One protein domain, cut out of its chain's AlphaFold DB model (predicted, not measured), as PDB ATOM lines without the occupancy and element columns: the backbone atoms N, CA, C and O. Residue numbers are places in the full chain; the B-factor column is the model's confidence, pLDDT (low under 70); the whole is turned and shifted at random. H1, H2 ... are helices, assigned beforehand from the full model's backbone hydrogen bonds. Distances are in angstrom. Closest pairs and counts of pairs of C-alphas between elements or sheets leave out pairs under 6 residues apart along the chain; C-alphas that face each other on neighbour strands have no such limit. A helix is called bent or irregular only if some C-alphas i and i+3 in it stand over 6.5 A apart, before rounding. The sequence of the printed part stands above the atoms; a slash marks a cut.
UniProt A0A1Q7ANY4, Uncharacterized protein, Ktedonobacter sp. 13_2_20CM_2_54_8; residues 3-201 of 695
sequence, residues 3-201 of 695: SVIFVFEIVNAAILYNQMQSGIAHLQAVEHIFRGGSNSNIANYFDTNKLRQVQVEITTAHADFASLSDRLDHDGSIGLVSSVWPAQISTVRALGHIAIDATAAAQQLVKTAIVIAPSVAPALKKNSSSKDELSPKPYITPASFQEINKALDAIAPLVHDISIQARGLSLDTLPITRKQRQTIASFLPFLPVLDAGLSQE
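This is residues 3 to 201 of the 695 residues of an uncharacterized protein of Ktedonobacter sp. 13_2_20CM_2_54_8 (UniProt A0A1Q7ANY4). An elongated bundle of helices makes a rod: H1, H3, the long arm H5a and the bent H6 run along it, each beside the next and opposite in way to the one before. H7 comes in slantwise from outside and packs on H6b with its residues 191 to 198; the short arm H5b turns off at one end, where H2 packs on it, and residues 129 to 135 stick out. The printed part has 199 residues and, along the chain, seven named helices, H1 to H7, with no named strand; the class is all helix. It is loose, with a radius of gyration of the C-alphas of 20.4 A, and spans 75 by 36 by 28 A.

H5, residues 86 to 127, is the hub, touching three other helices. By its hydrogen bonds it was assigned as one helix, but it is bent, C-alphas 115 and 118 being 7.1 A apart; its arms H5a, residues 86 to 115, and H5b, residues 118 to 127, stand about perpendicular at 75 degrees. H5a touches H3, residues 48 to 74, at a shallow tilt of 25 degrees, opposite ways; the closest C-alphas, of Ser 69 and Gly 96, are 5.2 A apart. H3 touches H1, residues 3 to 34, at a shallow tilt of 20 degrees, opposite ways, the closest C-alphas being those of Gly 23 and Ala 61, 4.2 A apart. H6, residues 142 to 165, was likewise assigned as one helix by its hydrogen bonds but is bent, C-alphas 154 and 157 being 6.8 A apart; its arms H6a, residues 142 to 154, and H6b, residues 157 to 165, stand at 36 degrees, only just a steep tilt. H5a touches H6b with residues 94 to 105 alone, at a shallow tilt of 21 degrees, opposite ways; the closest C-alphas, of Ile 98 and Ile 162, are 5.1 A apart. H5a touches H6a with residues 105 to 115 alone, closest at the C-alphas of Gln 108 and Ala 151, 6.1 A. H7, residues 178 to 198, touches H6b at a steep tilt of 50 degrees, closest at the C-alphas of His 160 and Asp 195, 5.4 A; it is only just irregular, C-alphas 189 and 192 being 6.9 A apart, with a kink of 43 degrees near residue 192. H2, residues 42 to 46, touches H5b, closest at the C-alphas of Ala 43 and Ala 121, 4.8 A. H4, residues 78 to 82, touches no helix. Every O i to N i+4 pair is within hydrogen-bond range in H3, H4, H5a, H6a and H6b, against 27 of 28 in H1, 4 of 6 in H5b, 12 of 17 in H7 and 0 of 1 in H2, where 2 of 2 O i to N i+3 pairs are.

H5a measures 44.0 A from C-alpha 86 at (139.554, 202.257, 223.939) to C-alpha 115. H1 measures 47.6 A from C-alpha 3 at (159.042, 209.129, 234.356), H3 38.4 A, and H7 30.3 A to C-alpha 198 at (134.083, 193.186, 193.288).

The C-alphas farthest apart, of Ser 3 and Leu 134, are 76.8 A apart. The printed part has no cut; the links H5 to H6, 14 residues, and H6 to H7, 12 residues, are long. Mean pLDDT of the printed part is 78.8, with 44 residues under 70: residues 3 to 16, 35 to 41, 75 to 87, 126 to 134 and 173.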
ATOM      1  N   SER A   3     158.437 208.218 235.341       33.22
ATOM      2  CA  SER A   3     159.042 209.129 234.356       33.22
ATOM      3  C   SER A   3     159.686 208.434 233.152       33.22
ATOM      4  O   SER A   3     159.757 209.029 232.084       33.22
ATOM      5  N   VAL A   4     160.133 207.181 233.291       32.66
ATOM      6  CA  VAL A   4     160.785 206.430 232.198       32.66
ATOM      7  C   VAL A   4     159.753 205.834 231.236       32.66
ATOM      8  O   VAL A   4     159.970 205.851 230.030       32.66
ATOM      9  N   ILE A   5     158.598 205.397 231.755       38.78
ATOM     10  CA  ILE A   5     157.481 204.869 230.954       38.78
ATOM     11  C   ILE A   5     156.893 205.982 230.073       38.78
ATOM     12  O   ILE A   5     156.656 205.765 228.894       38.78
ATOM     13  N   PHE A   6     156.761 207.202 230.605       34.91
ATOM     14  CA  PHE A   6     156.232 208.350 229.859       34.91
ATOM     15  C   PHE A   6     157.136 208.780 228.689       34.91
ATOM     16  O   PHE A   6     156.647 209.143 227.625       34.91
ATOM     17  N   VAL A   7     158.461 208.717 228.862       33.84
ATOM     18  CA  VAL A   7     159.424 209.022 227.787       33.84
ATOM     19  C   VAL A   7     159.439 207.910 226.733       33.84
ATOM     20  O   VAL A   7     159.480 208.217 225.545       33.84
ATOM     21  N   PHE A   8     159.349 206.639 227.142       36.72
ATOM     22  CA  PHE A   8     159.234 205.504 226.217       36.72
ATOM     23  C   PHE A   8     157.956 205.569 225.373       36.72
ATOM     24  O   PHE A   8     158.020 205.394 224.161       36.72
ATOM     25  N   GLU A   9     156.822 205.904 225.989       44.03
ATOM     26  CA  GLU A   9     155.535 206.098 225.308       44.03
ATOM     27  C   GLU A   9     155.583 207.269 224.308       44.03
ATOM     28  O   GLU A   9     155.074 207.143 223.200       44.03
ATOM     29  N   ILE A  10     156.255 208.382 224.637       42.06
ATOM     30  CA  ILE A  10     156.441 209.519 223.712       42.06
ATOM     31  C   ILE A  10     157.348 209.145 222.534       42.06
ATOM     32  O   ILE A  10     157.073 209.540 221.402       42.06
ATOM     33  N   VAL A  11     158.423 208.390 222.776       43.00
ATOM     34  CA  VAL A  11     159.329 207.924 221.715       43.00
ATOM     35  C   VAL A  11     158.615 206.925 220.805       43.00
ATOM     36  O   VAL A  11     158.676 207.077 219.587       43.00
ATOM     37  N   ASN A  12     157.871 205.968 221.367       54.53
ATOM     38  CA  ASN A  12     157.046 205.042 220.593       54.53
ATOM     39  C   ASN A  12     155.971 205.795 219.797       54.53
ATOM     40  O   ASN A  12     155.868 205.592 218.592       54.53
ATOM     41  N   ALA A  13     155.256 206.744 220.407       56.38
ATOM     42  CA  ALA A  13     154.276 207.580 219.716       56.38
ATOM     43  C   ALA A  13     154.900 208.429 218.592       56.38
ATOM     44  O   ALA A  13     154.311 208.554 217.520       56.38
ATOM     45  N   ALA A  14     156.103 208.974 218.791       57.56
ATOM     46  CA  ALA A  14     156.828 209.721 217.766       57.56
ATOM     47  C   ALA A  14     157.279 208.824 216.604       57.56
ATOM     48  O   ALA A  14     157.218 209.244 215.449       57.56
ATOM     49  N   ILE A  15     157.698 207.585 216.883       63.28
ATOM     50  CA  ILE A  15     158.057 206.619 215.840       63.28
ATOM     51  C   ILE A  15     156.813 206.193 215.050       63.28
ATOM     52  O   ILE A  15     156.850 206.233 213.823       63.28
ATOM     53  N   LEU A  16     155.705 205.871 215.728       67.75
ATOM     54  CA  LEU A  16     154.427 205.532 215.091       67.75
ATOM     55  C   LEU A  16     153.918 206.697 214.221       67.75
ATOM     56  O   LEU A  16     153.507 206.499 213.078       67.75
ATOM     57  N   TYR A  17     154.014 207.934 214.718       70.06
ATOM     58  CA  TYR A  17     153.652 209.132 213.961       70.06
ATOM     59  C   TYR A  17     154.548 209.340 212.733       70.06
ATOM     60  O   TYR A  17     154.043 209.619 211.648       70.06
ATOM     61  N   ASN A  18     155.865 209.167 212.869       73.44
ATOM     62  CA  ASN A  18     156.795 209.298 211.746       73.44
ATOM     63  C   ASN A  18     156.560 208.227 210.671       73.44
ATOM     64  O   ASN A  18     156.586 208.557 209.489       73.44
ATOM     65  N   GLN A  19     156.276 206.979 211.058       76.88
ATOM     66  CA  GLN A  19     155.940 205.899 210.119       76.88
ATOM     67  C   GLN A  19     154.624 206.180 209.383       76.88
ATOM     68  O   GLN A  19     154.557 206.054 208.163       76.88
ATOM     69  N   MET A  20     153.599 206.660 210.095       77.19
ATOM     70  CA  MET A  20     152.340 207.096 209.486       77.19
ATOM     71  C   MET A  20     152.555 208.239 208.479       77.19
ATOM     72  O   MET A  20     152.020 208.197 207.372       77.19
ATOM     73  N   GLN A  21     153.328 209.267 208.847       79.62
ATOM     74  CA  GLN A  21     153.626 210.393 207.955       79.62
ATOM     75  C   GLN A  21     154.457 209.966 206.744       79.62
ATOM     76  O   GLN A  21     154.197 210.451 205.646       79.62
ATOM     77  N   SER A  22     155.407 209.044 206.926       83.69
ATOM     78  CA  SER A  22     156.205 208.460 205.842       83.69
ATOM     79  C   SER A  22     155.317 207.729 204.832       83.69
ATOM     80  O   SER A  22     155.307 208.083 203.652       83.69
ATOM     81  N   GLY A  23     154.455 206.819 205.300       81.44
ATOM     82  CA  GLY A  23     153.510 206.111 204.433       81.44
ATOM     83  C   GLY A  23     152.569 207.061 203.679       81.44
ATOM     84  O   GLY A  23     152.358 206.913 202.475       81.44
ATOM     85  N   ILE A  24     152.053 208.102 204.346       82.06
ATOM     86  CA  ILE A  24     151.225 209.136 203.702       82.06
ATOM     87  C   ILE A  24     152.024 209.946 202.671       82.06
ATOM     88  O   ILE A  24     151.488 210.255 201.605       82.06
ATOM     89  N   ALA A  25     153.281 210.293 202.953       84.25
ATOM     90  CA  ALA A  25     154.136 211.033 202.028       84.25
ATOM     91  C   ALA A  25     154.386 210.237 200.738       84.25
ATOM     92  O   ALA A  25     154.292 210.800 199.647       84.25
ATOM     93  N   HIS A  26     154.595 208.923 200.844       88.12
ATOM     94  CA  HIS A  26     154.699 208.032 199.688       88.12
ATOM     95  C   HIS A  26     153.392 207.978 198.873       88.12
ATOM     96  O   HIS A  26     153.417 208.096 197.646       88.12
ATOM     97  N   LEU A  27     152.221 207.916 199.521       84.31
ATOM     98  CA  LEU A  27     150.932 208.011 198.815       84.31
ATOM     99  C   LEU A  27     150.736 209.370 198.115       84.31
ATOM    100  O   LEU A  27     150.180 209.434 197.019       84.31
ATOM    101  N   GLN A  28     151.217 210.464 198.708       84.06
ATOM    102  CA  GLN A  28     151.207 211.786 198.071       84.06
ATOM    103  C   GLN A  28     152.178 211.858 196.883       84.06
ATOM    104  O   GLN A  28     151.865 212.487 195.869       84.06
ATOM    105  N   ALA A  29     153.332 211.190 196.965       86.12
ATOM    106  CA  ALA A  29     154.285 211.097 195.865       86.12
ATOM    107  C   ALA A  29     153.671 210.402 194.637       86.12
ATOM    108  O   ALA A  29     153.856 210.877 193.515       86.12
ATOM    109  N   VAL A  30     152.848 209.362 194.839       84.19
ATOM    110  CA  VAL A  30     152.069 208.720 193.761       84.19
ATOM    111  C   VAL A  30     151.196 209.731 193.017       84.19
ATOM    112  O   VAL A  30     151.194 209.762 191.784       84.19
ATOM    113  N   GLU A  31     150.495 210.603 193.746       79.50
ATOM    114  CA  GLU A  31     149.686 211.664 193.140       79.50
ATOM    115  C   GLU A  31     150.553 212.614 192.294       79.50
ATOM    116  O   GLU A  31     150.180 213.006 191.186       79.50
ATOM    117  N   HIS A  32     151.751 212.952 192.778       82.88
ATOM    118  CA  HIS A  32     152.688 213.821 192.070       82.88
ATOM    119  C   HIS A  32     153.269 213.211 190.786       82.88
ATOM    120  O   HIS A  32     153.442 213.949 189.820       82.88
ATOM    121  N   ILE A  33     153.497 211.894 190.720       83.81
ATOM    122  CA  ILE A  33     154.021 211.215 189.513       83.81
ATOM    123  C   ILE A  33     153.087 211.405 188.299       83.81
ATOM    124  O   ILE A  33     153.533 211.512 187.143       83.81
ATOM    125  N   PHE A  34     151.778 211.488 188.549       74.88
ATOM    126  CA  PHE A  34     150.771 211.699 187.508       74.88
ATOM    127  C   PHE A  34     150.338 213.166 187.332       74.88
ATOM    128  O   PHE A  34     149.723 213.485 186.313       74.88
ATOM    129  N   ARG A  35     150.713 214.083 188.238       67.69
ATOM    130  CA  ARG A  35     150.480 215.532 188.085       67.69
ATOM    131  C   ARG A  35     151.417 216.132 187.018       67.69
ATOM    132  O   ARG A  35     152.607 215.842 186.994       67.69
ATOM    133  N   GLY A  36     150.890 217.000 186.144       51.03
ATOM    134  CA  GLY A  36     151.707 217.835 185.239       51.03
ATOM    135  C   GLY A  36     151.671 217.521 183.734       51.03
ATOM    136  O   GLY A  36     152.554 217.969 183.011       51.03
ATOM    137  N   GLY A  37     150.670 216.796 183.229       50.22
ATOM    138  CA  GLY A  37     150.360 216.762 181.789       50.22
ATOM    139  C   GLY A  37     149.207 217.711 181.457       50.22
ATOM    140  O   GLY A  37     148.298 217.855 182.272       50.22
ATOM    141  N   SER A  38     149.212 218.351 180.281       42.34
ATOM    142  CA  SER A  38     148.017 219.043 179.770       42.34
ATOM    143  C   SER A  38     146.809 218.102 179.837       42.34
ATOM    144  O   SER A  38     146.965 216.911 179.558       42.34
ATOM    145  N   ASN A  39     145.636 218.622 180.212       45.19
ATOM    146  CA  ASN A  39     144.393 217.854 180.321       45.19
ATOM    147  C   ASN A  39     144.235 216.830 179.172       45.19
ATOM    148  O   ASN A  39     144.474 217.165 178.015       45.19
ATOM    149  N   SER A  40     143.816 215.612 179.546       50.03
ATOM    150  CA  SER A  40     143.252 214.540 178.703       50.03
ATOM    151  C   SER A  40     144.175 213.638 177.857       50.03
ATOM    152  O   SER A  40     143.886 213.408 176.685       50.03
ATOM    153  N   ASN A  41     145.213 213.004 178.427       66.62
ATOM    154  CA  ASN A  41     145.754 211.781 177.802       66.62
ATOM    155  C   ASN A  41     145.837 210.612 178.791       66.62
ATOM    156  O   ASN A  41     146.841 210.432 179.480       66.62
ATOM    157  N   ILE A  42     144.769 209.805 178.838       74.81
ATOM    158  CA  ILE A  42     144.638 208.600 179.680       74.81
ATOM    159  C   ILE A  42     145.815 207.631 179.459       74.81
ATOM    160  O   ILE A  42     146.211 206.919 180.377       74.81
ATOM    161  N   ALA A  43     146.459 207.665 178.284       81.19
ATOM    162  CA  ALA A  43     147.643 206.860 178.000       81.19
ATOM    163  C   ALA A  43     148.816 207.111 178.965       81.19
ATOM    164  O   ALA A  43     149.656 206.230 179.132       81.19
ATOM    165  N   ASN A  44     148.884 208.284 179.604       81.69
ATOM    166  CA  ASN A  44     149.932 208.604 180.576       81.69
ATOM    167  C   ASN A  44     149.837 207.756 181.853       81.69
ATOM    168  O   ASN A  44     150.862 207.529 182.493       81.69
ATOM    169  N   TYR A  45     148.645 207.258 182.201       84.38
ATOM    170  CA  TYR A  45     148.463 206.320 183.317       84.38
ATOM    171  C   TYR A  45     149.014 204.922 183.012       84.38
ATOM    172  O   TYR A  45     149.236 204.136 183.925       84.38
ATOM    173  N   PHE A  46     149.294 204.637 181.740       88.56
ATOM    174  CA  PHE A  46     149.897 203.392 181.272       88.56
ATOM    175  C   PHE A  46     151.357 203.584 180.829       88.56
ATOM    176  O   PHE A  46     151.908 202.757 180.103       88.56
ATOM    177  N   ASP A  47     152.010 204.672 181.248       89.56
ATOM    178  CA  ASP A  47     153.448 204.825 181.046       89.56
ATOM    179  C   ASP A  47     154.215 203.877 181.978       89.56
ATOM    180  O   ASP A  47     154.142 203.979 183.203       89.56
ATOM    181  N   THR A  48     154.960 202.941 181.393       90.56
ATOM    182  CA  THR A  48     155.659 201.892 182.153       90.56
ATOM    183  C   THR A  48     156.730 202.435 183.102       90.56
ATOM    184  O   THR A  48     156.950 201.836 184.154       90.56
ATOM    185  N   ASN A  49     157.369 203.569 182.791       91.38
ATOM    186  CA  ASN A  49     158.362 204.173 183.679       91.38
ATOM    187  C   ASN A  49     157.680 204.811 184.889       91.38
ATOM    188  O   ASN A  49     158.104 204.579 186.020       91.38
ATOM    189  N   LYS A  50     156.589 205.553 184.663       91.56
ATOM    190  CA  LYS A  50     155.780 206.116 185.754       91.56
ATOM    191  C   LYS A  50     155.188 205.024 186.637       91.56
ATOM    192  O   LYS A  50     155.295 205.108 187.853       91.56
ATOM    193  N   LEU A  51     154.630 203.970 186.044       93.00
ATOM    194  CA  LEU A  51     154.064 202.848 186.795       93.00
ATOM    195  C   LEU A  51     155.111 202.127 187.654       93.00
ATOM    196  O   LEU A  51     154.808 201.746 188.781       93.00
ATOM    197  N   ARG A  52     156.354 201.989 187.175       94.50
ATOM    198  CA  ARG A  52     157.457 201.450 187.988       94.50
ATOM    199  C   ARG A  52     157.833 202.369 189.150       94.50
ATOM    200  O   ARG A  52     158.100 201.866 190.233       94.50
ATOM    201  N   GLN A  53     157.827 203.690 188.955       93.81
ATOM    202  CA  GLN A  53     158.035 204.640 190.058       93.81
ATOM    203  C   GLN A  53     156.918 204.515 191.101       93.81
ATOM    204  O   GLN A  53     157.194 204.362 192.283       93.81
ATOM    205  N   VAL A  54     155.662 204.464 190.656       91.88
ATOM    206  CA  VAL A  54     154.493 204.271 191.528       91.88
ATOM    207  C   VAL A  54     154.576 202.948 192.290       91.88
ATOM    208  O   VAL A  54     154.249 202.903 193.471       91.88
ATOM    209  N   GLN A  55     155.041 201.875 191.645       94.94
ATOM    210  CA  GLN A  55     155.230 200.581 192.296       94.94
ATOM    211  C   GLN A  55     156.202 200.672 193.479       94.94
ATOM    212  O   GLN A  55     155.942 200.065 194.517       94.94
ATOM    213  N   VAL A  56     157.294 201.434 193.339       95.69
ATOM    214  CA  VAL A  56     158.254 201.674 194.427       95.69
ATOM    215  C   VAL A  56     157.586 202.443 195.564       95.69
ATOM    216  O   VAL A  56     157.617 201.974 196.697       95.69
ATOM    217  N   GLU A  57     156.924 203.563 195.263       93.50
ATOM    218  CA  GLU A  57     156.253 204.395 196.273       93.50
ATOM    219  C   GLU A  57     155.190 203.611 197.062       93.50
ATOM    220  O   GLU A  57     155.185 203.631 198.290       93.50
ATOM    221  N   ILE A  58     154.327 202.847 196.381       92.00
ATOM    222  CA  ILE A  58     153.286 202.042 197.041       92.00
ATOM    223  C   ILE A  58     153.899 200.910 197.869       92.00
ATOM    224  O   ILE A  58     153.398 200.606 198.949       92.00
ATOM    225  N   THR A  59     154.974 200.278 197.391       94.50
ATOM    226  CA  THR A  59     155.635 199.196 198.138       94.50
ATOM    227  C   THR A  59     156.269 199.715 199.424       94.50
ATOM    228  O   THR A  59     156.141 199.067 200.461       94.50
ATOM    229  N   THR A  60     156.888 200.895 199.384       93.44
ATOM    230  CA  THR A  60     157.433 201.537 200.585       93.44
ATOM    231  C   THR A  60     156.316 201.968 201.536       93.44
ATOM    232  O   THR A  60     156.385 201.660 202.722       93.44
ATOM    233  N   ALA A  61     155.236 202.569 201.017       90.88
ATOM    234  CA  ALA A  61     154.066 202.920 201.824       90.88
ATOM    235  C   ALA A  61     153.462 201.695 202.530       90.88
ATOM    236  O   ALA A  61     153.159 201.750 203.719       90.88
ATOM    237  N   HIS A  62     153.323 200.573 201.816       93.69
ATOM    238  CA  HIS A  62     152.834 199.319 202.385       93.69
ATOM    239  C   HIS A  62     153.728 198.824 203.528       93.69
ATOM    240  O   HIS A  62     153.218 198.459 204.583       93.69
ATOM    241  N   ALA A  63     155.054 198.845 203.349       92.69
ATOM    242  CA  ALA A  63     156.000 198.436 204.386       92.69
ATOM    243  C   ALA A  63     155.915 199.329 205.640       92.69
ATOM    244  O   ALA A  63     155.935 198.811 206.760       92.69
ATOM    245  N   ASP A  64     155.758 200.644 205.457       89.81
ATOM    246  CA  ASP A  64     155.565 201.595 206.556       89.81
ATOM    247  C   ASP A  64     154.264 201.317 207.324       89.81
ATOM    248  O   ASP A  64     154.278 201.253 208.556       89.81
ATOM    249  N   PHE A  65     153.147 201.085 206.622       89.69
ATOM    250  CA  PHE A  65     151.862 200.760 207.253       89.69
ATOM    251  C   PHE A  65     151.854 199.382 207.918       89.69
ATOM    252  O   PHE A  65     151.316 199.245 209.015       89.69
ATOM    253  N   ALA A  66     152.493 198.380 207.313       90.75
ATOM    254  CA  ALA A  66     152.646 197.052 207.899       90.75
ATOM    255  C   ALA A  66     153.456 197.104 209.201       90.75
ATOM    256  O   ALA A  66     153.032 196.553 210.215       90.75
ATOM    257  N   SER A  67     154.582 197.830 209.207       88.00
ATOM    258  CA  SER A  67     155.385 198.033 210.419       88.00
ATOM    259  C   SER A  67     154.620 198.803 211.498       88.00
ATOM    260  O   SER A  67     154.745 198.486 212.681       88.00
ATOM    261  N   LEU A  68     153.828 199.802 211.096       84.56
ATOM    262  CA  LEU A  68     152.981 200.575 211.998       84.56
ATOM    263  C   LEU A  68     151.903 199.696 212.654       84.56
ATOM    264  O   LEU A  68     151.760 199.739 213.874       84.56
ATOM    265  N   SER A  69     151.171 198.896 211.871       85.69
ATOM    266  CA  SER A  69     150.116 198.013 212.391       85.69
ATOM    267  C   SER A  69     150.682 196.934 213.306       85.69
ATOM    268  O   SER A  69     150.171 196.757 214.403       85.69
ATOM    269  N   ASP A  70     151.791 196.291 212.924       86.12
ATOM    270  CA  ASP A  70     152.423 195.248 213.740       86.12
ATOM    271  C   ASP A  70     152.773 195.749 215.152       86.12
ATOM    272  O   ASP A  70     152.519 195.076 216.152       86.12
ATOM    273  N   ARG A  71     153.266 196.990 215.255       82.12
ATOM    274  CA  ARG A  71     153.532 197.641 216.547       82.12
ATOM    275  C   ARG A  71     152.253 197.968 217.320       82.12
ATOM    276  O   ARG A  71     152.240 197.837 218.538       82.12
ATOM    277  N   LEU A  72     151.185 198.391 216.642       78.81
ATOM    278  CA  LEU A  72     149.893 198.696 217.273       78.81
ATOM    279  C   LEU A  72     149.163 197.446 217.797       78.81
ATOM    280  O   LEU A  72     148.368 197.556 218.743       78.81
ATOM    281  N   ASP A  73     149.429 196.291 217.188       81.19
ATOM    282  CA  ASP A  73     148.788 195.013 217.498       81.19
ATOM    283  C   ASP A  73     149.561 194.200 218.549       81.19
ATOM    284  O   ASP A  73     148.938 193.528 219.374       81.19
ATOM    285  N   HIS A  74     150.898 194.297 218.575       76.06
ATOM    286  CA  HIS A  74     151.755 193.447 219.415       76.06
ATOM    287  C   HIS A  74     152.510 194.163 220.553       76.06
ATOM    288  O   HIS A  74     153.085 193.476 221.403       76.06
ATOM    289  N   ASP A  75     152.532 195.501 220.635       69.31
ATOM    290  CA  ASP A  75     153.258 196.201 221.709       69.31
ATOM    291  C   ASP A  75     152.452 196.256 223.025       69.31
ATOM    292  O   ASP A  75     151.398 196.892 223.137       69.31
ATOM    293  N   GLY A  76     152.972 195.588 224.062       56.62
ATOM    294  CA  GLY A  76     152.345 195.480 225.382       56.62
ATOM    295  C   GLY A  76     152.228 196.804 226.148       56.62
ATOM    296  O   GLY A  76     151.420 196.889 227.076       56.62
ATOM    297  N   SER A  77     152.977 197.850 225.768       55.69
ATOM    298  CA  SER A  77     152.891 199.171 226.412       55.69
ATOM    299  C   SER A  77     151.593 199.916 226.052       55.69
ATOM    300  O   SER A  77     150.954 200.522 226.916       55.69
ATOM    301  N   ILE A  78     151.095 199.725 224.822       56.12
ATOM    302  CA  ILE A  78     149.824 200.278 224.317       56.12
ATOM    303  C   ILE A  78     148.617 199.676 225.064       56.12
ATOM    304  O   ILE A  78     147.566 200.312 225.198       56.12
ATOM    305  N   GLY A  79     148.778 198.477 225.639       52.91
ATOM    306  CA  GLY A  79     147.787 197.827 226.496       52.91
ATOM    307  C   GLY A  79     147.366 198.677 227.704       52.91
ATOM    308  O   GLY A  79     146.185 198.694 228.051       52.91
ATOM    309  N   LEU A  80     148.277 199.465 228.291       48.28
ATOM    310  CA  LEU A  80     147.956 200.362 229.410       48.28
ATOM    311  C   LEU A  80     147.103 201.563 228.966       48.28
ATOM    312  O   LEU A  80     146.139 201.908 229.648       48.28
ATOM    313  N   VAL A  81     147.382 202.148 227.797       52.41
ATOM    314  CA  VAL A  81     146.611 203.275 227.232       52.41
ATOM    315  C   VAL A  81     145.244 202.817 226.699       52.41
ATOM    316  O   VAL A  81     144.264 203.560 226.773       52.41
ATOM    317  N   SER A  82     145.131 201.558 226.256       52.41
ATOM    318  CA  SER A  82     143.866 200.959 225.794       52.41
ATOM    319  C   SER A  82     142.781 200.872 226.868       52.41
ATOM    320  O   SER A  82     141.596 200.908 226.543       52.41
ATOM    321  N   SER A  83     143.178 200.854 228.145       55.66
ATOM    322  CA  SER A  83     142.255 200.911 229.283       55.66
ATOM    323  C   SER A  83     141.660 202.309 229.524       55.66
ATOM    324  O   SER A  83     140.618 202.426 230.167       55.66
ATOM    325  N   VAL A  84     142.290 203.363 228.987       55.97
ATOM    326  CA  VAL A  84     141.903 204.771 229.185       55.97
ATOM    327  C   VAL A  84     141.195 205.345 227.951       55.97
ATOM    328  O   VAL A  84     140.216 206.074 228.102       55.97
ATOM    329  N   TRP A  85     141.627 204.981 226.733       63.16
ATOM    330  CA  TRP A  85     141.073 205.477 225.459       63.16
ATOM    331  C   TRP A  85     140.757 204.358 224.440       63.16
ATOM    332  O   TRP A  85     141.336 204.311 223.349       63.16
ATOM    333  N   PRO A  86     139.807 203.455 224.745       69.94
ATOM    334  CA  PRO A  86     139.554 202.257 223.939       69.94
ATOM    335  C   PRO A  86     139.097 202.556 222.499       69.94
ATOM    336  O   PRO A  86     139.547 201.894 221.567       69.94
ATOM    337  N   ALA A  87     138.266 203.585 222.294       69.06
ATOM    338  CA  ALA A  87     137.701 203.918 220.979       69.06
ATOM    339  C   ALA A  87     138.717 204.535 219.993       69.06
ATOM    340  O   ALA A  87     138.613 204.350 218.781       69.06
ATOM    341  N   GLN A  88     139.711 205.274 220.497       72.44
ATOM    342  CA  GLN A  88     140.741 205.894 219.658       72.44
ATOM    343  C   GLN A  88     141.735 204.847 219.160       72.44
ATOM    344  O   GLN A  88     142.060 204.827 217.976       72.44
ATOM    345  N   ILE A  89     142.161 203.932 220.036       76.25
ATOM    346  CA  ILE A  89     143.097 202.863 219.669       76.25
ATOM    347  C   ILE A  89     142.448 201.871 218.702       76.25
ATOM    348  O   ILE A  89     143.082 201.492 217.719       76.25
ATOM    349  N   SER A  90     141.179 201.501 218.912       77.81
ATOM    350  CA  SER A  90     140.459 200.645 217.962       77.81
ATOM    351  C   SER A  90     140.341 201.297 216.582       77.81
ATOM    352  O   SER A  90     140.552 200.634 215.572       77.81
ATOM    353  N   THR A  91     140.070 202.607 216.532       79.25
ATOM    354  CA  THR A  91     139.991 203.360 215.271       79.25
ATOM    355  C   THR A  91     141.357 203.440 214.578       79.25
ATOM    356  O   THR A  91     141.433 203.285 213.363       79.25
ATOM    357  N   VAL A  92     142.448 203.651 215.325       79.81
ATOM    358  CA  VAL A  92     143.811 203.701 214.768       79.81
ATOM    359  C   VAL A  92     144.265 202.334 214.243       79.81
ATOM    360  O   VAL A  92     144.830 202.286 213.155       79.81
ATOM    361  N   ARG A  93     143.967 201.228 214.945       84.25
ATOM    362  CA  ARG A  93     144.224 199.865 214.433       84.25
ATOM    363  C   ARG A  93     143.431 199.573 213.164       84.25
ATOM    364  O   ARG A  93     144.018 199.162 212.171       84.25
ATOM    365  N   ALA A  94     142.130 199.871 213.161       84.88
ATOM    366  CA  ALA A  94     141.288 199.694 211.978       84.88
ATOM    367  C   ALA A  94     141.821 200.492 210.774       84.88
ATOM    368  O   ALA A  94     141.900 199.965 209.669       84.88
ATOM    369  N   LEU A  95     142.260 201.741 210.978       82.50
ATOM    370  CA  LEU A  95     142.900 202.535 209.923       82.50
ATOM    371  C   LEU A  95     144.252 201.963 209.469       82.50
ATOM    372  O   LEU A  95     144.577 202.083 208.290       82.50
ATOM    373  N   GLY A  96     145.022 201.352 210.374       85.56
ATOM    374  CA  GLY A  96     146.258 200.634 210.050       85.56
ATOM    375  C   GLY A  96     146.004 199.449 209.119       85.56
ATOM    376  O   GLY A  96     146.607 199.383 208.049       85.56
ATOM    377  N   HIS A  97     145.048 198.583 209.466       89.00
ATOM    378  CA  HIS A  97     144.631 197.465 208.611       89.00
ATOM    379  C   HIS A  97     144.093 197.946 207.259       89.00
ATOM    380  O   HIS A  97     144.576 197.504 206.220       89.00
ATOM    381  N   ILE A  98     143.211 198.956 207.252       88.25
ATOM    382  CA  ILE A  98     142.711 199.565 206.008       88.25
ATOM    383  C   ILE A  98     143.865 200.067 205.130       88.25
ATOM    384  O   ILE A  98     143.823 199.900 203.914       88.25
ATOM    385  N   ALA A  99     144.894 200.690 205.711       87.31
ATOM    386  CA  ALA A  99     146.038 201.190 204.954       87.31
ATOM    387  C   ALA A  99     146.889 200.055 204.355       87.31
ATOM    388  O   ALA A  99     147.352 200.178 203.216       87.31
ATOM    389  N   ILE A 100     147.062 198.944 205.077       92.50
ATOM    390  CA  ILE A 100     147.742 197.738 204.585       92.50
ATOM    391  C   ILE A 100     146.974 197.144 203.404       92.50
ATOM    392  O   ILE A 100     147.556 196.969 202.332       92.50
ATOM    393  N   ASP A 101     145.674 196.907 203.559       92.88
ATOM    394  CA  ASP A 101     144.845 196.304 202.513       92.88
ATOM    395  C   ASP A 101     144.718 197.212 201.292       92.88
ATOM    396  O   ASP A 101     144.832 196.757 200.153       92.88
ATOM    397  N   ALA A 102     144.547 198.521 201.504       89.69
ATOM    398  CA  ALA A 102     144.455 199.489 200.417       89.69
ATOM    399  C   ALA A 102     145.761 199.554 199.616       89.69
ATOM    400  O   ALA A 102     145.734 199.607 198.384       89.69
ATOM    401  N   THR A 103     146.914 199.522 200.293       93.00
ATOM    402  CA  THR A 103     148.213 199.500 199.607       93.00
ATOM    403  C   THR A 103     148.493 198.157 198.939       93.00
ATOM    404  O   THR A 103     149.004 198.161 197.823       93.00
ATOM    405  N   ALA A 104     148.085 197.028 199.524       95.56
ATOM    406  CA  ALA A 104     148.169 195.713 198.887       95.56
ATOM    407  C   ALA A 104     147.295 195.631 197.620       95.56
ATOM    408  O   ALA A 104     147.743 195.169 196.565       95.56
ATOM    409  N   ALA A 105     146.075 196.171 197.674       92.50
ATOM    410  CA  ALA A 105     145.205 196.288 196.511       92.50
ATOM    411  C   ALA A 105     145.846 197.167 195.425       92.50
ATOM    412  O   ALA A 105     145.870 196.803 194.245       92.50
ATOM    413  N   ALA A 106     146.438 198.295 195.821       90.62
ATOM    414  CA  ALA A 106     147.130 199.195 194.908       90.62
ATOM    415  C   ALA A 106     148.382 198.551 194.278       90.62
ATOM    416  O   ALA A 106     148.620 198.737 193.082       90.62
ATOM    417  N   GLN A 107     149.145 197.737 195.020       94.56
ATOM    418  CA  GLN A 107     150.258 196.952 194.471       94.56
ATOM    419  C   GLN A 107     149.781 196.030 193.351       94.56
ATOM    420  O   GLN A 107     150.428 195.954 192.300       94.56
ATOM    421  N   GLN A 108     148.642 195.361 193.546       95.12
ATOM    422  CA  GLN A 108     148.103 194.462 192.536       95.12
ATOM    423  C   GLN A 108     147.594 195.213 191.300       95.12
ATOM    424  O   GLN A 108     147.911 194.819 190.177       95.12
ATOM    425  N   LEU A 109     146.898 196.340 191.483       92.00
ATOM    426  CA  LEU A 109     146.486 197.201 190.369       92.00
ATOM    427  C   LEU A 109     147.686 197.697 189.556       92.00
ATOM    428  O   LEU A 109     147.656 197.641 188.328       92.00
ATOM    429  N   VAL A 110     148.758 198.145 190.215       93.44
ATOM    430  CA  VAL A 110     149.957 198.656 189.533       93.44
ATOM    431  C   VAL A 110     150.722 197.545 188.828       93.44
ATOM    432  O   VAL A 110     151.149 197.732 187.689       93.44
ATOM    433  N   LYS A 111     150.849 196.366 189.448       95.00
ATOM    434  CA  LYS A 111     151.435 195.189 188.799       95.00
ATOM    435  C   LYS A 111     150.681 194.848 187.513       95.00
ATOM    436  O   LYS A 111     151.309 194.703 186.465       95.00
ATOM    437  N   THR A 112     149.352 194.787 187.568       95.25
ATOM    438  CA  THR A 112     148.518 194.535 186.388       95.25
ATOM    439  C   THR A 112     148.642 195.653 185.359       95.25
ATOM    440  O   THR A 112     148.828 195.366 184.178       95.25
ATOM    441  N   ALA A 113     148.635 196.921 185.782       92.94
ATOM    442  CA  ALA A 113     148.826 198.066 184.896       92.94
ATOM    443  C   ALA A 113     150.157 197.985 184.129       92.94
ATOM    444  O   ALA A 113     150.175 198.235 182.926       92.94
ATOM    445  N   ILE A 114     151.254 197.572 184.780       94.62
ATOM    446  CA  ILE A 114     152.563 197.359 184.134       94.62
ATOM    447  C   ILE A 114     152.484 196.253 183.073       94.62
ATOM    448  O   ILE A 114     153.067 196.405 182.001       94.62
ATOM    449  N   VAL A 115     151.767 195.160 183.355       95.38
ATOM    450  CA  VAL A 115     151.602 194.030 182.424       95.38
ATOM    451  C   VAL A 115     150.799 194.435 181.190       95.38
ATOM    452  O   VAL A 115     151.179 194.088 180.073       95.38
ATOM    453  N   ILE A 116     149.710 195.190 181.363       94.56
ATOM    454  CA  ILE A 116     148.821 195.553 180.248       94.56
ATOM    455  C   ILE A 116     149.278 196.810 179.494       94.56
ATOM    456  O   ILE A 116     148.956 196.961 178.313       94.56
ATOM    457  N   ALA A 117     150.073 197.683 180.123       92.69
ATOM    458  CA  ALA A 117     150.558 198.944 179.557       92.69
ATOM    459  C   ALA A 117     151.152 198.843 178.136       92.69
ATOM    460  O   ALA A 117     150.797 199.685 177.306       92.69
ATOM    461  N   PRO A 118     151.981 197.835 177.785       90.94
ATOM    462  CA  PRO A 118     152.519 197.689 176.429       90.94
ATOM    463  C   PRO A 118     151.450 197.532 175.341       90.94
ATOM    464  O   PRO A 118     151.698 197.895 174.195       90.94
ATOM    465  N   SER A 119     150.268 197.012 175.688       87.69
ATOM    466  CA  SER A 119     149.134 196.873 174.765       87.69
ATOM    467  C   SER A 119     148.197 198.086 174.801       87.69
ATOM    468  O   SER A 119     147.829 198.618 173.754       87.69
ATOM    469  N   VAL A 120     147.880 198.580 176.002       87.94
ATOM    470  CA  VAL A 120     146.879 199.632 176.229       87.94
ATOM    471  C   VAL A 120     147.418 201.019 175.858       87.94
ATOM    472  O   VAL A 120     146.739 201.795 175.182       87.94
ATOM    473  N   ALA A 121     148.653 201.353 176.252       87.00
ATOM    474  CA  ALA A 121     149.197 202.700 176.058       87.00
ATOM    475  C   ALA A 121     149.331 203.092 174.574       87.00
ATOM    476  O   ALA A 121     148.930 204.207 174.223       87.00
ATOM    477  N   PRO A 122     149.847 202.230 173.669       83.62
ATOM    478  CA  PRO A 122     149.889 202.552 172.244       83.62
ATOM    479  C   PRO A 122     148.493 202.693 171.628       83.62
ATOM    480  O   PRO A 122     148.294 203.579 170.795       83.62
ATOM    481  N   ALA A 123     147.532 201.861 172.046       83.75
ATOM    482  CA  ALA A 123     146.154 201.914 171.561       83.75
ATOM    483  C   ALA A 123     145.482 203.249 171.928       83.75
ATOM    484  O   ALA A 123     144.913 203.915 171.062       83.75
ATOM    485  N   LEU A 124     145.649 203.704 173.174       82.19
ATOM    486  CA  LEU A 124     145.157 205.008 173.628       82.19
ATOM    487  C   LEU A 124     145.832 206.177 172.890       82.19
ATOM    488  O   LEU A 124     145.155 207.109 172.456       82.19
ATOM    489  N   LYS A 125     147.159 206.127 172.685       77.94
ATOM    490  CA  LYS A 125     147.893 207.192 171.972       77.94
ATOM    491  C   LYS A 125     147.465 207.310 170.510       77.94
ATOM    492  O   LYS A 125     147.206 208.417 170.047       77.94
ATOM    493  N   LYS A 126     147.370 206.192 169.786       68.88
ATOM    494  CA  LYS A 126     147.041 206.179 168.351       68.88
ATOM    495  C   LYS A 126     145.644 206.740 168.062       68.88
ATOM    496  O   LYS A 126     145.478 207.494 167.106       68.88
ATOM    497  N   ASN A 127     144.672 206.457 168.922       61.72
ATOM    498  CA  ASN A 127     143.274 206.825 168.681       61.72
ATOM    499  C   ASN A 127     142.957 208.278 169.074       61.72
ATOM    500  O   ASN A 127     142.023 208.860 168.542       61.72
ATOM    501  N   SER A 128     143.801 208.923 169.889       56.12
ATOM    502  CA  SER A 128     143.734 210.382 170.104       56.12
ATOM    503  C   SER A 128     143.978 211.212 168.827       56.12
ATOM    504  O   SER A 128     143.739 212.419 168.817       56.12
ATOM    505  N   SER A 129     144.432 210.568 167.740       50.62
ATOM    506  CA  SER A 129     144.788 211.205 166.467       50.62
ATOM    507  C   SER A 129     143.877 210.866 165.274       50.62
ATOM    508  O   SER A 129     143.938 211.578 164.271       50.62
ATOM    509  N   SER A 130     143.011 209.842 165.353       50.03
ATOM    510  CA  SER A 130     142.098 209.460 164.262       50.03
ATOM    511  C   SER A 130     140.668 209.936 164.551       50.03
ATOM    512  O   SER A 130     140.058 209.570 165.548       50.03
ATOM    513  N   LYS A 131     140.126 210.806 163.688       53.28
ATOM    514  CA  LYS A 131     138.826 211.468 163.916       53.28
ATOM    515  C   LYS A 131     137.598 210.728 163.362       53.28
ATOM    516  O   LYS A 131     136.493 211.156 163.662       53.28
ATOM    517  N   ASP A 132     137.751 209.641 162.601       52.59
ATOM    518  CA  ASP A 132     136.621 209.009 161.887       52.59
ATOM    519  C   ASP A 132     136.829 207.496 161.597       52.59
ATOM    520  O   ASP A 132     136.488 207.012 160.519       52.59
ATOM    521  N   GLU A 133     137.395 206.702 162.517       59.69
ATOM    522  CA  GLU A 133     137.465 205.243 162.295       59.69
ATOM    523  C   GLU A 133     136.164 204.540 162.729       59.69
ATOM    524  O   GLU A 133     135.889 204.376 163.914       59.69
ATOM    525  N   LEU A 134     135.391 204.055 161.745       62.44
ATOM    526  CA  LEU A 134     134.255 203.124 161.917       62.44
ATOM    527  C   LEU A 134     134.680 201.730 162.432       62.44
ATOM    528  O   LEU A 134     133.833 200.889 162.721       62.44
ATOM    529  N   SER A 135     135.986 201.478 162.536       74.19
ATOM    530  CA  SER A 135     136.579 200.236 163.038       74.19
ATOM    531  C   SER A 135     137.549 200.551 164.179       74.19
ATOM    532  O   SER A 135     138.765 200.571 163.961       74.19
ATOM    533  N   PRO A 136     137.039 200.841 165.391       80.12
ATOM    534  CA  PRO A 136     137.886 201.162 166.530       80.12
ATOM    535  C   PRO A 136     138.804 199.981 166.857       80.12
ATOM    536  O   PRO A 136     138.369 198.830 166.896       80.12
ATOM    537  N   LYS A 137     140.087 200.247 167.114       85.88
ATOM    538  CA  LYS A 137     141.011 199.228 167.647       85.88
ATOM    539  C   LYS A 137     140.812 199.049 169.151       85.88
ATOM    540  O   LYS A 137     140.632 200.068 169.818       85.88
ATOM    541  N   PRO A 138     140.910 197.821 169.689       90.12
ATOM    542  CA  PRO A 138     140.640 197.566 171.095       90.12
ATOM    543  C   PRO A 138     141.666 198.237 172.006       90.12
ATOM    544  O   PRO A 138     142.871 198.158 171.754       90.12
ATOM    545  N   TYR A 139     141.191 198.869 173.082       89.62
ATOM    546  CA  TYR A 139     142.054 199.275 174.195       89.62
ATOM    547  C   TYR A 139     142.381 198.077 175.085       89.62
ATOM    548  O   TYR A 139     143.516 197.920 175.521       89.62
ATOM    549  N   ILE A 140     141.390 197.219 175.311       92.25
ATOM    550  CA  ILE A 140     141.450 196.023 176.139       92.25
ATOM    551  C   ILE A 140     141.294 194.807 175.224       92.25
ATOM    552  O   ILE A 140     140.261 194.596 174.601       92.25
ATOM    553  N   THR A 141     142.343 193.997 175.159       93.44
ATOM    554  CA  THR A 141     142.358 192.679 174.510       93.44
ATOM    555  C   THR A 141     141.867 191.584 175.467       93.44
ATOM    556  O   THR A 141     141.897 191.798 176.686       93.44
ATOM    557  N   PRO A 142     141.526 190.376 174.975       95.00
ATOM    558  CA  PRO A 142     141.197 189.240 175.840       95.00
ATOM    559  C   PRO A 142     142.288 188.926 176.871       95.00
ATOM    560  O   PRO A 142     141.982 188.684 178.034       95.00
ATOM    561  N   ALA A 143     143.564 189.008 176.477       94.38
ATOM    562  CA  ALA A 143     144.687 188.766 177.380       94.38
ATOM    563  C   ALA A 143     144.766 189.825 178.492       94.38
ATOM    564  O   ALA A 143     144.857 189.483 179.668       94.38
ATOM    565  N   SER A 144     144.660 191.114 178.150       93.94
ATOM    566  CA  SER A 144     144.629 192.172 179.172       93.94
ATOM    567  C   SER A 144     143.389 192.087 180.062       93.94
ATOM    568  O   SER A 144     143.482 192.373 181.248       93.94
ATOM    569  N   PHE A 145     142.243 191.665 179.520       94.75
ATOM    570  CA  PHE A 145     141.021 191.483 180.300       94.75
ATOM    571  C   PHE A 145     141.153 190.343 181.313       94.75
ATOM    572  O   PHE A 145     140.735 190.489 182.457       94.75
ATOM    573  N   GLN A 146     141.807 189.240 180.937       94.56
ATOM    574  CA  GLN A 146     142.138 188.162 181.870       94.56
ATOM    575  C   GLN A 146     143.053 188.643 183.001       94.56
ATOM    576  O   GLN A 146     142.819 188.299 184.156       94.56
ATOM    577  N   GLU A 147     144.065 189.462 182.702       95.06
ATOM    578  CA  GLU A 147     144.932 190.045 183.737       95.06
ATOM    579  C   GLU A 147     144.183 191.029 184.648       95.06
ATOM    580  O   GLU A 147     144.423 191.051 185.856       95.06
ATOM    581  N   ILE A 148     143.232 191.797 184.104       93.06
ATOM    582  CA  ILE A 148     142.330 192.647 184.894       93.06
ATOM    583  C   ILE A 148     141.466 191.784 185.819       93.06
ATOM    584  O   ILE A 148     141.435 192.047 187.016       93.06
ATOM    585  N   ASN A 149     140.829 190.722 185.320       93.50
ATOM    586  CA  ASN A 149     139.991 189.850 186.150       93.50
ATOM    587  C   ASN A 149     140.788 189.172 187.272       93.50
ATOM    588  O   ASN A 149     140.344 189.196 188.417       93.50
ATOM    589  N   LYS A 150     142.005 188.682 186.993       93.94
ATOM    590  CA  LYS A 150     142.914 188.159 188.032       93.94
ATOM    591  C   LYS A 150     143.259 189.210 189.089       93.94
ATOM    592  O   LYS A 150     143.423 188.879 190.261       93.94
ATOM    593  N   ALA A 151     143.408 190.472 188.684       93.38
ATOM    594  CA  ALA A 151     143.639 191.569 189.617       93.38
ATOM    595  C   ALA A 151     142.418 191.793 190.510       93.38
ATOM    596  O   ALA A 151     142.566 191.861 191.724       93.38
ATOM    597  N   LEU A 152     141.226 191.855 189.913       92.94
ATOM    598  CA  LEU A 152     139.970 192.027 190.639       92.94
ATOM    599  C   LEU A 152     139.733 190.878 191.631       92.94
ATOM    600  O   LEU A 152     139.360 191.152 192.764       92.94
ATOM    601  N   ASP A 153     140.032 189.630 191.255       93.12
ATOM    602  CA  ASP A 153     139.942 188.463 192.152       93.12
ATOM    603  C   ASP A 153     140.883 188.566 193.353       93.12
ATOM    604  O   ASP A 153     140.506 188.243 194.477       93.12
ATOM    605  N   ALA A 154     142.107 189.042 193.129       94.06
ATOM    606  CA  ALA A 154     143.080 189.238 194.197       94.06
ATOM    607  C   ALA A 154     142.732 190.428 195.113       94.06
ATOM    608  O   ALA A 154     143.113 190.430 196.280       94.06
ATOM    609  N   ILE A 155     142.021 191.434 194.595       93.94
ATOM    610  CA  ILE A 155     141.661 192.657 195.327       93.94
ATOM    611  C   ILE A 155     140.335 192.511 196.078       93.94
ATOM    612  O   ILE A 155     140.171 193.130 197.127       93.94
ATOM    613  N   ALA A 156     139.403 191.694 195.582       93.62
ATOM    614  CA  ALA A 156     138.100 191.471 196.203       93.62
ATOM    615  C   ALA A 156     138.169 191.174 197.718       93.62
ATOM    616  O   ALA A 156     137.519 191.903 198.469       93.62
ATOM    617  N   PRO A 157     138.981 190.214 198.217       95.25
ATOM    618  CA  PRO A 157     139.062 189.954 199.657       95.25
ATOM    619  C   PRO A 157     139.645 191.131 200.455       95.25
ATOM    620  O   PRO A 157     139.225 191.356 201.585       95.25
ATOM    621  N   LEU A 158     140.561 191.911 199.868       94.00
ATOM    622  CA  LEU A 158     141.152 193.089 200.516       94.00
ATOM    623  C   LEU A 158     140.118 194.207 200.669       94.00
ATOM    624  O   LEU A 158     139.995 194.819 201.723       94.00
ATOM    625  N   VAL A 159     139.329 194.466 199.622       91.56
ATOM    626  CA  VAL A 159     138.256 195.468 199.683       91.56
ATOM    627  C   VAL A 159     137.143 195.035 200.631       91.56
ATOM    628  O   VAL A 159     136.572 195.883 201.320       91.56
ATOM    629  N   HIS A 160     136.866 193.734 200.706       93.69
ATOM    630  CA  HIS A 160     135.929 193.188 201.677       93.69
ATOM    631  C   HIS A 160     136.381 193.451 203.121       93.69
ATOM    632  O   HIS A 160     135.582 193.925 203.929       93.69
ATOM    633  N   ASP A 161     137.663 193.230 203.438       93.25
ATOM    634  CA  ASP A 161     138.201 193.545 204.767       93.25
ATOM    635  C   ASP A 161     138.137 195.053 205.046       93.25
ATOM    636  O   ASP A 161     137.551 195.469 206.044       93.25
ATOM    637  N   ILE A 162     138.562 195.903 204.101       90.19
ATOM    638  CA  ILE A 162     138.429 197.370 204.219       90.19
ATOM    639  C   ILE A 162     136.974 197.779 204.522       90.19
ATOM    640  O   ILE A 162     136.734 198.624 205.386       90.19
ATOM    641  N   SER A 163     135.999 197.182 203.827       90.75
ATOM    642  CA  SER A 163     134.557 197.405 204.027       90.75
ATOM    643  C   SER A 163     134.103 197.007 205.433       90.75
ATOM    644  O   SER A 163     133.275 197.707 206.019       90.75
ATOM    645  N   ILE A 164     134.647 195.930 206.010       90.75
ATOM    646  CA  ILE A 164     134.364 195.498 207.385       90.75
ATOM    647  C   ILE A 164     135.035 196.428 208.402       90.75
ATOM    648  O   ILE A 164     134.342 196.950 209.275       90.75
ATOM    649  N   GLN A 165     136.337 196.692 208.275       87.81
ATOM    650  CA  GLN A 165     137.103 197.555 209.189       87.81
ATOM    651  C   GLN A 165     136.554 198.989 209.225       87.81
ATOM    652  O   GLN A 165     136.592 199.669 210.252       87.81
ATOM    653  N   ALA A 166     135.997 199.454 208.106       87.00
ATOM    654  CA  ALA A 166     135.366 200.760 208.005       87.00
ATOM    655  C   ALA A 166     134.054 200.879 208.808       87.00
ATOM    656  O   ALA A 166     133.675 201.993 209.195       87.00
ATOM    657  N   ARG A 167     133.356 199.764 209.086       84.19
ATOM    658  CA  ARG A 167     132.083 199.733 209.832       84.19
ATOM    659  C   ARG A 167     132.340 199.956 211.323       84.19
ATOM    660  O   ARG A 167     132.406 199.020 212.108       84.19
ATOM    661  N   GLY A 168     132.461 201.219 211.720       73.25
ATOM    662  CA  GLY A 168     132.656 201.610 213.122       73.25
ATOM    663  C   GLY A 168     133.732 202.667 213.344       73.25
ATOM    664  O   GLY A 168     133.988 203.037 214.489       73.25
ATOM    665  N   LEU A 169     134.348 203.184 212.275       81.25
ATOM    666  CA  LEU A 169     135.317 204.272 212.377       81.25
ATOM    667  C   LEU A 169     134.669 205.538 212.956       81.25
ATOM    668  O   LEU A 169     133.749 206.107 212.370       81.25
ATOM    669  N   SER A 170     135.210 206.030 214.074       79.38
ATOM    670  CA  SER A 170     134.844 207.330 214.644       79.38
ATOM    671  C   SER A 170     135.937 208.361 214.358       79.38
ATOM    672  O   SER A 170     136.845 208.594 215.161       79.38
ATOM    673  N   LEU A 171     135.850 209.000 213.188       78.50
ATOM    674  CA  LEU A 171     136.862 209.957 212.717       78.50
ATOM    675  C   LEU A 171     136.957 211.232 213.577       78.50
ATOM    676  O   LEU A 171     137.960 211.946 213.512       78.50
ATOM    677  N   ASP A 172     135.933 211.528 214.380       75.69
ATOM    678  CA  ASP A 172     135.891 212.715 215.241       75.69
ATOM    679  C   ASP A 172     136.843 212.633 216.432       75.69
ATOM    680  O   ASP A 172     137.246 213.663 216.971       75.69
ATOM    681  N   THR A 173     137.252 211.417 216.792       68.25
ATOM    682  CA  THR A 173     138.122 211.148 217.940       68.25
ATOM    683  C   THR A 173     139.615 211.197 217.602       68.25
ATOM    684  O   THR A 173     140.444 211.131 218.512       68.25
ATOM    685  N   LEU A 174     139.966 211.339 216.317       71.06
ATOM    686  CA  LEU A 174     141.343 211.294 215.822       71.06
ATOM    687  C   LEU A 174     141.977 212.693 215.692       71.06
ATOM    688  O   LEU A 174     141.315 213.626 215.218       71.06
ATOM    689  N   PRO A 175     143.285 212.839 215.988       72.00
ATOM    690  CA  PRO A 175     144.041 214.080 215.805       72.00
ATOM    691  C   PRO A 175     144.444 214.300 214.330       72.00
ATOM    692  O   PRO A 175     145.618 214.453 214.006       72.00
ATOM    693  N   ILE A 176     143.468 214.298 213.415       74.44
ATOM    694  CA  ILE A 176     143.666 214.512 211.969       74.44
ATOM    695  C   ILE A 176     143.124 215.870 211.513       74.44
ATOM    696  O   ILE A 176     142.213 216.438 212.116       74.44
ATOM    697  N   THR A 177     143.659 216.394 210.408       79.38
ATOM    698  CA  THR A 177     143.196 217.671 209.839       79.38
ATOM    699  C   THR A 177     141.769 217.565 209.288       79.38
ATOM    700  O   THR A 177     141.326 216.504 208.844       79.38
ATOM    701  N   ARG A 178     141.049 218.697 209.219       79.75
ATOM    702  CA  ARG A 178     139.697 218.764 208.624       79.75
ATOM    703  C   ARG A 178     139.664 218.243 207.183       79.75
ATOM    704  O   ARG A 178     138.722 217.551 206.809       79.75
ATOM    705  N   LYS A 179     140.707 218.543 206.400       74.00
ATOM    706  CA  LYS A 179     140.848 218.085 205.012       74.00
ATOM    707  C   LYS A 179     140.969 216.559 204.941       74.00
ATOM    708  O   LYS A 179     140.216 215.940 204.204       74.00
ATOM    709  N   GLN A 180     141.843 215.956 205.751       72.00
ATOM    710  CA  GLN A 180     141.987 214.495 205.825       72.00
ATOM    711  C   GLN A 180     140.686 213.819 206.264       72.00
ATOM    712  O   GLN A 180     140.271 212.838 205.653       72.00
ATOM    713  N   ARG A 181     140.005 214.382 207.273       79.44
ATOM    714  CA  ARG A 181     138.710 213.872 207.737       79.44
ATOM    715  C   ARG A 181     137.667 213.882 206.621       79.44
ATOM    716  O   ARG A 181     137.002 212.874 206.425       79.44
ATOM    717  N   GLN A 182     137.550 214.984 205.877       77.62
ATOM    718  CA  GLN A 182     136.628 215.077 204.739       77.62
ATOM    719  C   GLN A 182     136.978 214.091 203.623       77.62
ATOM    720  O   GLN A 182     136.073 213.463 203.085       77.62
ATOM    721  N   THR A 183     138.261 213.909 203.304       72.94
ATOM    722  CA  THR A 183     138.690 212.936 202.291       72.94
ATOM    723  C   THR A 183     138.302 211.510 202.684       72.94
ATOM    724  O   THR A 183     137.654 210.830 201.896       72.94
ATOM    725  N   ILE A 184     138.606 211.075 203.912       74.75
ATOM    726  CA  ILE A 184     138.238 209.729 204.382       74.75
ATOM    727  C   ILE A 184     136.712 209.583 204.422       74.75
ATOM    728  O   ILE A 184     136.169 208.640 203.853       74.75
ATOM    729  N   ALA A 185     136.009 210.551 205.018       77.88
ATOM    730  CA  ALA A 185     134.551 210.529 205.135       77.88
ATOM    731  C   ALA A 185     133.838 210.506 203.775       77.88
ATOM    732  O   ALA A 185     132.776 209.905 203.665       77.88
ATOM    733  N   SER A 186     134.418 211.121 202.740       75.12
ATOM    734  CA  SER A 186     133.858 211.070 201.387       75.12
ATOM    735  C   SER A 186     133.951 209.686 200.747       75.12
ATOM    736  O   SER A 186     133.134 209.376 199.892       75.12
ATOM    737  N   PHE A 187     134.902 208.842 201.164       73.75
ATOM    738  CA  PHE A 187     135.114 207.521 200.572       73.75
ATOM    739  C   PHE A 187     134.309 206.410 201.258       73.75
ATOM    740  O   PHE A 187     133.862 205.479 200.592       73.75
ATOM    741  N   LEU A 188     134.076 206.521 202.575       80.00
ATOM    742  CA  LEU A 188     133.384 205.489 203.365       80.00
ATOM    743  C   LEU A 188     132.028 205.042 202.778       80.00
ATOM    744  O   LEU A 188     131.793 203.835 202.739       80.00
ATOM    745  N   PRO A 189     131.154 205.938 202.271       80.44
ATOM    746  CA  PRO A 189     129.877 205.525 201.682       80.44
ATOM    747  C   PRO A 189     130.014 204.678 200.409       80.44
ATOM    748  O   PRO A 189     129.086 203.951 200.066       80.44
ATOM    749  N   PHE A 190     131.151 204.748 199.708       78.06
ATOM    750  CA  PHE A 190     131.385 204.002 198.467       78.06
ATOM    751  C   PHE A 190     131.940 202.592 198.703       78.06
ATOM    752  O   PHE A 190     131.812 201.742 197.824       78.06
ATOM    753  N   LEU A 191     132.520 202.317 199.879       82.69
ATOM    754  CA  LEU A 191     133.129 201.020 200.193       82.69
ATOM    755  C   LEU A 191     132.163 199.835 200.045       82.69
ATOM    756  O   LEU A 191     132.541 198.876 199.375       82.69
ATOM    757  N   PRO A 192     130.918 199.878 200.568       82.38
ATOM    758  CA  PRO A 192     129.985 198.766 200.396       82.38
ATOM    759  C   PRO A 192     129.612 198.520 198.931       82.38
ATOM    760  O   PRO A 192     129.404 197.378 198.531       82.38
ATOM    761  N   VAL A 193     129.539 199.580 198.119       79.44
ATOM    762  CA  VAL A 193     129.235 199.477 196.684       79.44
ATOM    763  C   VAL A 193     130.404 198.833 195.939       79.44
ATOM    764  O   VAL A 193     130.190 197.964 195.097       79.44
ATOM    765  N   LEU A 194     131.637 199.226 196.268       81.94
ATOM    766  CA  LEU A 194     132.843 198.646 195.682       81.94
ATOM    767  C   LEU A 194     133.012 197.170 196.073       81.94
ATOM    768  O   LEU A 194     133.278 196.343 195.206       81.94
ATOM    769  N   ASP A 195     132.806 196.842 197.349       85.94
ATOM    770  CA  ASP A 195     132.810 195.477 197.893       85.94
ATOM    771  C   ASP A 195     131.771 194.597 197.183       85.94
ATOM    772  O   ASP A 195     132.106 193.554 196.621       85.94
ATOM    773  N   ALA A 196     130.525 195.074 197.083       83.31
ATOM    774  CA  ALA A 196     129.470 194.379 196.354       83.31
ATOM    775  C   ALA A 196     129.787 194.213 194.860       83.31
ATOM    776  O   ALA A 196     129.447 193.181 194.289       83.31
ATOM    777  N   GLY A 197     130.420 195.205 194.224       80.00
ATOM    778  CA  GLY A 197     130.813 195.167 192.813       80.00
ATOM    779  C   GLY A 197     131.966 194.202 192.519       80.00
ATOM    780  O   GLY A 197     131.945 193.510 191.505       80.00
ATOM    781  N   LEU A 198     132.958 194.121 193.410       85.06
ATOM    782  CA  LEU A 198     134.083 193.186 193.288       85.06
ATOM    783  C   LEU A 198     133.706 191.756 193.673       85.06
ATOM    784  O   LEU A 198     134.271 190.814 193.125       85.06
ATOM    785  N   SER A 199     132.727 191.603 194.564       81.94
ATOM    786  CA  SER A 199     132.165 190.308 194.958       81.94
ATOM    787  C   SER A 199     131.239 189.702 193.897       81.94
ATOM    788  O   SER A 199     130.705 188.613 194.101       81.94
ATOM    789  N   GLN A 200     131.012 190.395 192.775       77.88
ATOM    790  CA  GLN A 200     130.197 189.871 191.681       77.88
ATOM    791  C   GLN A 200     130.860 188.662 191.022       77.88
ATOM    792  O   GLN A 200     132.079 188.594 190.856       77.88
ATOM    793  N   GLU A 201     130.031 187.716 190.587       78.25
ATOM    794  CA  GLU A 201     130.511 186.488 189.967       78.25
ATOM    795  C   GLU A 201     131.289 186.758 188.669       78.25
ATOM    796  O   GLU A 201     131.045 187.720 187.931       78.25
TER     797      GLU A 201